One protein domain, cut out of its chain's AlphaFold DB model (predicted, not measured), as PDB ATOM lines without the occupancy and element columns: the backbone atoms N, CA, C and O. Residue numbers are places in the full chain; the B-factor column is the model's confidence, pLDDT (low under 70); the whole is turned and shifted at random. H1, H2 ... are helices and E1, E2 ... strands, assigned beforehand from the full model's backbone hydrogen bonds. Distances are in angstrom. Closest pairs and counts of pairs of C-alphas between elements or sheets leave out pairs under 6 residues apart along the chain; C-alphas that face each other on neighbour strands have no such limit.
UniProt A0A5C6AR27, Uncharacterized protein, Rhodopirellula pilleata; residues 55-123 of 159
ATOM      1  N   CYS A  55     -10.631  51.797 164.929       97.19
ATOM      2  CA  CYS A  55      -9.185  51.671 164.733       97.19
ATOM      3  C   CYS A  55      -8.442  51.710 166.078       97.19
ATOM      4  O   CYS A  55      -8.885  52.397 167.000       97.19
ATOM      5  N   ASP A  56      -7.290  51.041 166.191       97.62
ATOM      6  CA  ASP A  56      -6.403  51.209 167.348       97.62
ATOM      7  C   ASP A  56      -5.538  52.470 167.151       97.62
ATOM      8  O   ASP A  56      -4.819  52.577 166.156       97.62
ATOM      9  N   PRO A  57      -5.564  53.453 168.073       97.56
ATOM     10  CA  PRO A  57      -4.679  54.617 168.007       97.56
ATOM     11  C   PRO A  57      -3.181  54.280 167.929       97.56
ATOM     12  O   PRO A  57      -2.413  55.106 167.436       97.56
ATOM     13  N   ASN A  58      -2.768  53.100 168.402       96.94
ATOM     14  CA  ASN A  58      -1.375  52.647 168.396       96.94
ATOM     15  C   ASN A  58      -0.916  52.069 167.050       96.94
ATOM     16  O   ASN A  58       0.285  51.887 166.857       96.94
ATOM     17  N   ASP A  59      -1.833  51.829 166.107       96.38
ATOM     18  CA  ASP A  59      -1.479  51.414 164.743       96.38
ATOM     19  C   ASP A  59      -0.844  52.560 163.933       96.38
ATOM     20  O   ASP A  59      -0.322  52.356 162.835       96.38
ATOM     21  N   PHE A  60      -0.875  53.784 164.467       97.00
ATOM     22  CA  PHE A  60      -0.371  54.985 163.819       97.00
ATOM     23  C   PHE A  60       0.867  55.526 164.534       97.00
ATOM     24  O   PHE A  60       0.995  55.449 165.753       97.00
ATOM     25  N   ALA A  61       1.747  56.196 163.782       96.69
ATOM     26  CA  ALA A  61       2.931  56.851 164.345       96.69
ATOM     27  C   ALA A  61       2.592  57.893 165.433       96.69
ATOM     28  O   ALA A  61       3.402  58.164 166.317       96.69
ATOM     29  N   CYS A  62       1.407  58.506 165.353       98.00
ATOM     30  CA  CYS A  62       0.816  59.307 166.421       98.00
ATOM     31  C   CYS A  62      -0.698  59.464 166.218       98.00
ATOM     32  O   CYS A  62      -1.211  59.327 165.103       98.00
ATOM     33  N   VAL A  63      -1.392  59.875 167.281       98.25
ATOM     34  CA  VAL A  63      -2.839  60.152 167.263       98.25
ATOM     35  C   VAL A  63      -3.233  61.282 166.306       98.25
ATOM     36  O   VAL A  63      -4.349  61.290 165.801       98.25
ATOM     37  N   HIS A  64      -2.330  62.216 165.998       97.69
ATOM     38  CA  HIS A  64      -2.606  63.309 165.062       97.69
ATOM     39  C   HIS A  64      -2.826  62.791 163.641       97.69
ATOM     40  O   HIS A  64      -3.885  63.012 163.058       97.69
ATOM     41  N   ILE A  65      -1.848  62.052 163.107       97.06
ATOM     42  CA  ILE A  65      -1.962  61.438 161.781       97.06
ATOM     43  C   ILE A  65      -3.072  60.392 161.775       97.06
ATOM     44  O   ILE A  65      -3.890  60.411 160.859       97.06
ATOM     45  N   GLY A  66      -3.159  59.553 162.814       96.94
ATOM     46  CA  GLY A  66      -4.217  58.551 162.931       96.94
ATOM     47  C   GLY A  66      -5.615  59.162 162.873       96.94
ATOM     48  O   GLY A  66      -6.463  58.701 162.114       96.94
ATOM     49  N   ASN A  67      -5.862  60.259 163.593       96.19
ATOM     50  CA  ASN A  67      -7.158  60.930 163.558       96.19
ATOM     51  C   ASN A  67      -7.453  61.541 162.181       96.19
ATOM     52  O   ASN A  67      -8.609  61.541 161.765       96.19
ATOM     53  N   GLN A  68      -6.450  62.053 161.466       94.38
ATOM     54  CA  GLN A  68      -6.654  62.630 160.134       94.38
ATOM     55  C   GLN A  68      -7.021  61.557 159.108       94.38
ATOM     56  O   GLN A  68      -8.078  61.650 158.493       94.38
ATOM     57  N   VAL A  69      -6.224  60.491 158.997       94.00
ATOM     58  CA  VAL A  69      -6.419  59.466 157.953       94.00
ATOM     59  C   VAL A  69      -7.589  58.521 158.217       94.00
ATOM     60  O   VAL A  69      -8.049  57.851 157.301       94.00
ATOM     61  N   THR A  70      -8.086  58.462 159.454       94.25
ATOM     62  CA  THR A  70      -9.305  57.705 159.794       94.25
ATOM     63  C   THR A  70     -10.575  58.541 159.683       94.25
ATOM     64  O   THR A  70     -11.660  58.028 159.949       94.25
ATOM     65  N   THR A  71     -10.483  59.834 159.353       91.81
ATOM     66  CA  THR A  71     -11.679  60.676 159.237       91.81
ATOM     67  C   THR A  71     -12.538  60.193 158.068       91.81
ATOM     68  O   THR A  71     -12.055  60.165 156.938       91.81
ATOM     69  N   PRO A  72     -13.801  59.799 158.317       86.81
ATOM     70  CA  PRO A  72     -14.671  59.329 157.253       86.81
ATOM     71  C   PRO A  72     -15.188  60.508 156.426       86.81
ATOM     72  O   PRO A  72     -15.518  61.557 156.978       86.81
ATOM     73  N   CYS A  73     -15.348  60.297 155.122       89.00
ATOM     74  CA  CYS A  73     -16.168  61.151 154.272       89.00
ATOM     75  C   CYS A  73     -17.211  60.279 153.561       89.00
ATOM     76  O   CYS A  73     -16.835  59.474 152.713       89.00
ATOM     77  N   PRO A  74     -18.504  60.382 153.912       88.12
ATOM     78  CA  PRO A  74     -19.547  59.603 153.245       88.12
ATOM     79  C   PRO A  74     -19.864  60.121 151.835       88.12
ATOM     80  O   PRO A  74     -20.410  59.376 151.027       88.12
ATOM     81  N   ASP A  75     -19.524  61.378 151.543       90.62
ATOM     82  CA  ASP A  75     -19.902  62.054 150.299       90.62
ATOM     83  C   ASP A  75     -18.903  61.825 149.153       90.62
ATOM     84  O   ASP A  75     -19.260  61.995 147.987       90.62
ATOM     85  N   HIS A  76     -17.665  61.426 149.464       89.19
ATOM     86  CA  HIS A  76     -16.593  61.249 148.482       89.19
ATOM     87  C   HIS A  76     -16.053  59.811 148.525       89.19
ATOM     88  O   HIS A  76     -15.523  59.402 149.560       89.19
ATOM     89  N   PRO A  77     -16.155  59.038 147.422       84.12
ATOM     90  CA  PRO A  77     -15.596  57.688 147.347       84.12
ATOM     91  C   PRO A  77     -14.080  57.652 147.553       84.12
ATOM     92  O   PRO A  77     -13.578  56.736 148.204       84.12
ATOM     93  N   ASP A  78     -13.363  58.644 147.015       80.44
ATOM     94  CA  ASP A  78     -11.947  58.859 147.300       80.44
ATOM     95  C   ASP A  78     -11.800  59.921 148.406       80.44
ATOM     96  O   ASP A  78     -12.205  61.074 148.220       80.44
ATOM     97  N   PRO A  79     -11.190  59.581 149.558       81.38
ATOM     98  CA  PRO A  79     -10.804  60.550 150.578       81.38
ATOM     99  C   PRO A  79     -10.040  61.763 150.029       81.38
ATOM    100  O   PRO A  79     -10.189  62.873 150.542       81.38
ATOM    101  N   ALA A  80      -9.236  61.569 148.979       78.75
ATOM    102  CA  ALA A  80      -8.479  62.629 148.334       78.75
ATOM    103  C   ALA A  80      -9.357  63.651 147.601       78.75
ATOM    104  O   ALA A  80      -8.850  64.728 147.314       78.75
ATOM    105  N   ASP A  81     -10.646  63.396 147.369       84.06
ATOM    106  CA  ASP A  81     -11.574  64.363 146.763       84.06
ATOM    107  C   ASP A  81     -12.278  65.242 147.808       84.06
ATOM    108  O   ASP A  81     -12.716  66.350 147.502       84.06
ATOM    109  N   CYS A  82     -12.335  64.804 149.067       88.25
ATOM    110  CA  CYS A  82     -12.999  65.555 150.127       88.25
ATOM    111  C   CYS A  82     -12.154  66.768 150.561       88.25
ATOM    112  O   CYS A  82     -11.044  66.565 151.058       88.25
ATOM    113  N   PRO A  83     -12.654  68.018 150.466       88.31
ATOM    114  CA  PRO A  83     -11.896  69.212 150.859       88.31
ATOM    115  C   PRO A  83     -11.585  69.268 152.362       88.31
ATOM    116  O   PRO A  83     -10.631  69.937 152.759       88.31
ATOM    117  N   ASP A  84     -12.344  68.537 153.183       88.00
ATOM    118  CA  ASP A  84     -12.151  68.458 154.634       88.00
ATOM    119  C   ASP A  84     -11.093  67.417 155.047       88.00
ATOM    120  O   ASP A  84     -10.677  67.374 156.208       88.00
ATOM    121  N   ILE A  85     -10.620  66.584 154.112       89.69
ATOM    122  CA  ILE A  85      -9.545  65.617 154.353       89.69
ATOM    123  C   ILE A  85      -8.209  66.245 153.949       89.69
ATOM    124  O   ILE A  85      -7.898  66.431 152.772       89.69
ATOM    125  N   LEU A  86      -7.391  66.582 154.947       90.81
ATOM    126  CA  LEU A  86      -6.103  67.241 154.721       90.81
ATOM    127  C   LEU A  86      -4.983  66.259 154.345       90.81
ATOM    128  O   LEU A  86      -4.131  66.580 153.516       90.81
ATOM    129  N   ILE A  87      -4.960  65.089 154.990       93.44
ATOM    130  CA  ILE A  87      -3.911  64.076 154.834       93.44
ATOM    131  C   ILE A  87      -4.515  62.801 154.265       93.44
ATOM    132  O   ILE A  87      -5.436  62.238 154.854       93.44
ATOM    133  N   SER A  88      -3.915  62.306 153.187       90.81
ATOM    134  CA  SER A  88      -4.225  61.004 152.599       90.81
ATOM    135  C   SER A  88      -3.118  60.001 152.914       90.81
ATOM    136  O   SER A  88      -1.941  60.363 153.002       90.81
ATOM    137  N   TYR A  89      -3.491  58.731 153.061       93.38
ATOM    138  CA  TYR A  89      -2.557  57.616 153.194       93.38
ATOM    139  C   TYR A  89      -2.614  56.727 151.950       93.38
ATOM    140  O   TYR A  89      -3.661  56.189 151.598       93.38
ATOM    141  N   PHE A  90      -1.473  56.558 151.287       92.75
ATOM    142  CA  PHE A  90      -1.317  55.721 150.106       92.75
ATOM    143  C   PHE A  90      -0.763  54.358 150.514       92.75
ATOM    144  O   PHE A  90       0.453  54.162 150.549       92.75
ATOM    145  N   ALA A  91      -1.657  53.398 150.772       94.00
ATOM    146  CA  ALA A  91      -1.290  52.061 151.246       94.00
ATOM    147  C   ALA A  91      -0.250  51.369 150.354       94.00
ATOM    148  O   ALA A  91       0.702  50.803 150.870       94.00
ATOM    149  N   ARG A  92      -0.345  51.494 149.021       94.69
ATOM    150  CA  ARG A  92       0.644  50.908 148.095       94.69
ATOM    151  C   ARG A  92       2.079  51.392 148.303       94.69
ATOM    152  O   ARG A  92       3.010  50.691 147.926       94.69
ATOM    153  N   PHE A  93       2.261  52.572 148.890       96.06
ATOM    154  CA  PHE A  93       3.572  53.157 149.149       96.06
ATOM    155  C   PHE A  93       3.898  53.258 150.639       96.06
ATOM    156  O   PHE A  93       5.007  53.674 150.954       96.06
ATOM    157  N   ASP A  94       2.989  52.882 151.545       95.94
ATOM    158  CA  ASP A  94       3.121  53.156 152.983       95.94
ATOM    159  C   ASP A  94       3.483  54.631 153.251       95.94
ATOM    160  O   ASP A  94       4.467  54.955 153.915       95.94
ATOM    161  N   GLU A  95       2.745  55.540 152.607       96.25
ATOM    162  CA  GLU A  95       3.112  56.952 152.507       96.25
ATOM    163  C   GLU A  95       1.946  57.861 152.895       96.25
ATOM    164  O   GLU A  95       0.813  57.667 152.455       96.25
ATOM    165  N   TYR A  96       2.249  58.892 153.679       96.31
ATOM    166  CA  TYR A  96       1.319  59.967 154.005       96.31
ATOM    167  C   TYR A  96       1.613  61.186 153.139       96.31
ATOM    168  O   TYR A  96       2.775  61.571 152.982       96.31
ATOM    169  N   SER A  97       0.564  61.833 152.639       94.75
ATOM    170  CA  SER A  97       0.698  62.977 151.739       94.75
ATOM    171  C   SER A  97      -0.387  64.020 151.971       94.75
ATOM    172  O   SER A  97      -1.487  63.707 152.421       94.75
ATOM    173  N   ILE A  98      -0.078  65.262 151.611       93.69
ATOM    174  CA  ILE A  98      -1.038  66.366 151.542       93.69
ATOM    175  C   ILE A  98      -1.554  66.443 150.105       93.69
ATOM    176  O   ILE A  98      -0.755  66.564 149.173       93.69
ATOM    177  N   ALA A  99      -2.871  66.367 149.917       89.25
ATOM    178  CA  ALA A  99      -3.485  66.500 148.598       89.25
ATOM    179  C   ALA A  99      -3.322  67.932 148.056       89.25
ATOM    180  O   ALA A  99      -3.561  68.909 148.771       89.25
ATOM    181  N   VAL A 100      -2.934  68.063 146.787       89.69
ATOM    182  CA  VAL A 100      -2.904  69.347 146.080       89.69
ATOM    183  C   VAL A 100      -4.301  69.607 145.524       89.69
ATOM    184  O   VAL A 100      -4.826  68.823 144.744       89.69
ATOM    185  N   ARG A 101      -4.926  70.707 145.949       87.38
ATOM    186  CA  ARG A 101      -6.325  71.037 145.632       87.38
ATOM    187  C   ARG A 101      -6.437  71.970 144.423       87.38
ATOM    188  O   ARG A 101      -7.047  73.030 144.510       87.38
ATOM    189  N   ASP A 102      -5.811  71.590 143.313       86.94
ATOM    190  CA  ASP A 102      -5.793  72.348 142.050       86.94
ATOM    191  C   ASP A 102      -6.700  71.747 140.957       86.94
ATOM    192  O   ASP A 102      -6.705  72.219 139.821       86.94
ATOM    193  N   GLY A 103      -7.489  70.727 141.309       83.19
ATOM    194  CA  GLY A 103      -8.348  69.978 140.388       83.19
ATOM    195  C   GLY A 103      -7.692  68.728 139.790       83.19
ATOM    196  O   GLY A 103      -8.335  68.047 138.994       83.19
ATOM    197  N   GLY A 104      -6.442  68.415 140.154       84.88
ATOM    198  CA  GLY A 104      -5.779  67.152 139.828       84.88
ATOM    199  C   GLY A 104      -5.761  66.140 140.981       84.88
ATOM    200  O   GLY A 104      -6.332  66.357 142.045       84.88
ATOM    201  N   THR A 105      -5.044  65.032 140.773       84.62
ATOM    202  CA  THR A 105      -4.824  63.957 141.766       84.62
ATOM    203  C   THR A 105      -3.440  64.028 142.426       84.62
ATOM    204  O   THR A 105      -2.971  63.078 143.058       84.62
ATOM    205  N   SER A 106      -2.751  65.158 142.250       88.31
ATOM    206  CA  SER A 106      -1.410  65.387 142.780       88.31
ATOM    207  C   SER A 106      -1.419  65.432 144.307       88.31
ATOM    208  O   SER A 106      -2.320  65.986 144.934       88.31
ATOM    209  N   ALA A 107      -0.371  64.894 144.926       91.31
ATOM    210  CA  ALA A 107      -0.176  64.960 146.368       91.31
ATOM    211  C   ALA A 107       1.312  65.109 146.705       91.31
ATOM    212  O   ALA A 107       2.179  64.590 146.000       91.31
ATOM    213  N   VAL A 108       1.607  65.807 147.800       94.06
ATOM    214  CA  VAL A 108       2.968  66.031 148.296       94.06
ATOM    215  C   VAL A 108       3.217  65.129 149.497       94.06
ATOM    216  O   VAL A 108       2.580  65.290 150.538       94.06
ATOM    217  N   ALA A 109       4.150  64.186 149.357       96.19
ATOM    218  CA  ALA A 109       4.532  63.277 150.432       96.19
ATOM    219  C   ALA A 109       5.155  64.032 151.616       96.19
ATOM    220  O   ALA A 109       5.999  64.915 151.438       96.19
ATOM    221  N   ILE A 110       4.782  63.640 152.833       97.44
ATOM    222  CA  ILE A 110       5.329  64.178 154.081       97.44
ATOM    223  C   ILE A 110       6.118  63.105 154.832       97.44
ATOM    224  O   ILE A 110       5.780  61.926 154.823       97.44
ATOM    225  N   ARG A 111       7.199  63.520 155.501       98.06
ATOM    226  CA  ARG A 111       8.098  62.615 156.252       98.06
ATOM    227  C   ARG A 111       7.951  62.728 157.768       98.06
ATOM    228  O   ARG A 111       8.461  61.885 158.502       98.06
ATOM    229  N   TYR A 112       7.272  63.773 158.225       98.44
ATOM    230  CA  TYR A 112       7.029  64.065 159.629       98.44
ATOM    231  C   TYR A 112       5.579  64.508 159.800       98.44
ATOM    232  O   TYR A 112       5.020  65.160 158.917       98.44
ATOM    233  N   CYS A 113       4.979  64.165 160.935       97.75
ATOM    234  CA  CYS A 113       3.665  64.660 161.315       97.75
ATOM    235  C   CYS A 113       3.704  66.196 161.441       97.75
ATOM    236  O   CYS A 113       4.520  66.702 162.215       97.75
ATOM    237  N   PRO A 114       2.823  66.947 160.755       96.81
ATOM    238  CA  PRO A 114       2.855  68.410 160.790       96.81
ATOM    239  C   PRO A 114       2.378  68.994 162.131       96.81
ATOM    240  O   PRO A 114       2.553  70.185 162.363       96.81
ATOM    241  N   TRP A 115       1.801  68.172 163.014       96.38
ATOM    242  CA  TRP A 115       1.324  68.601 164.333       96.38
ATOM    243  C   TRP A 115       2.327  68.337 165.456       96.38
ATOM    244  O   TRP A 115       2.606  69.234 166.241       96.38
ATOM    245  N   CYS A 116       2.888  67.126 165.538       97.00
ATOM    246  CA  CYS A 116       3.781  66.747 166.642       97.00
ATOM    247  C   CYS A 116       5.236  66.487 166.225       97.00
ATOM    248  O   CYS A 116       6.074  66.207 167.078       97.00
ATOM    249  N   GLY A 117       5.553  66.532 164.928       97.81
ATOM    250  CA  GLY A 117       6.913  66.334 164.426       97.81
ATOM    251  C   GLY A 117       7.429  64.891 164.474       97.81
ATOM    252  O   GLY A 117       8.583  64.665 164.120       97.81
ATOM    253  N   VAL A 118       6.616  63.901 164.874       98.06
ATOM    254  CA  VAL A 118       7.045  62.491 164.842       98.06
ATOM    255  C   VAL A 118       7.385  62.067 163.412       98.06
ATOM    256  O   VAL A 118       6.692  62.441 162.462       98.06
ATOM    257  N   LYS A 119       8.456  61.285 163.254       98.19
ATOM    258  CA  LYS A 119       8.851  60.719 161.962       98.19
ATOM    259  C   LYS A 119       7.811  59.695 161.500       98.19
ATOM    260  O   LYS A 119       7.388  58.848 162.282       98.19
ATOM    261  N   LEU A 120       7.417  59.783 160.235       97.94
ATOM    262  CA  LEU A 120       6.478  58.855 159.602       97.94
ATOM    263  C   LEU A 120       7.221  57.655 158.989       97.94
ATOM    264  O   LEU A 120       8.447  57.729 158.818       97.94
ATOM    265  N   PRO A 121       6.512  56.554 158.671       95.62
ATOM    266  CA  PRO A 121       7.086  55.419 157.960       95.62
ATOM    267  C   PRO A 121       7.827  55.844 156.693       95.62
ATOM    268  O   PRO A 121       7.490  56.832 156.035       95.62
ATOM    269  N   GLU A 122       8.876  55.099 156.363       96.50
ATOM    270  CA  GLU A 122       9.613  55.330 155.132       96.50
ATOM    271  C   GLU A 122       8.778  54.891 153.927       96.50
ATOM    272  O   GLU A 122       8.350  53.735 153.836       96.50
ATOM    273  N   SER A 123       8.578  55.832 153.001       97.31
ATOM    274  CA  SER A 123       7.852  55.588 151.759       97.31
ATOM    275  C   SER A 123       8.533  54.500 150.934       97.31
ATOM    276  O   SER A 123       9.731  54.541 150.655       97.31
TER     277      SER A 123
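Overview. This is residues 55 to 123 of the 159 residues of an uncharacterized protein of Rhodopirellula pilleata (UniProt A0A5C6AR27). Little regular structure: a small sheet of three strands, E1, E2 and E3, with the short helix H1 near its E1 edge and two long stretches with no named element, residues 70 to 86 between H1 and E1 and residues 111 to 123 after E3. The 69 printed residues hold H1, E1, E2, E3 in that order, 20 residues in named elements, class mixed. The sheet, E1 - E2 - E3, is antiparallel, a meander, each strand the neighbour of the one before. The whole is compact, radius of gyration of the C-alphas 11.7 A, spanning 30 by 23 by 23 A.

Along the chain. H1 is residues 63 to 69, from C-alpha 63 at (-2.839, 60.152, 167.263). E1 is 87 to 90, E2 95 to 99, 12.2 A long, and E3 107 to 110, ending at C-alpha 110 (5.329, 64.178, 154.081).

Arrangement. H1 only grazes the sheet with residues 65 to 69; the closest C-alphas of H1 and E1, Val 69 and Ser 88, are 6.0 A apart. In H1 every O i to N i+4 pair is within hydrogen-bond range. Hairpin E1 and E2 has N 88 and O 97 within range at 2.9 A; hairpin E2 and E3 has N 108 and O 98 at 2.8 A.

Size, cuts and confidence. The printed part has no cut. The link H1 to E1 is long. The mean pLDDT of the printed part is 92.9, and no printed residue has a pLDDT under 70.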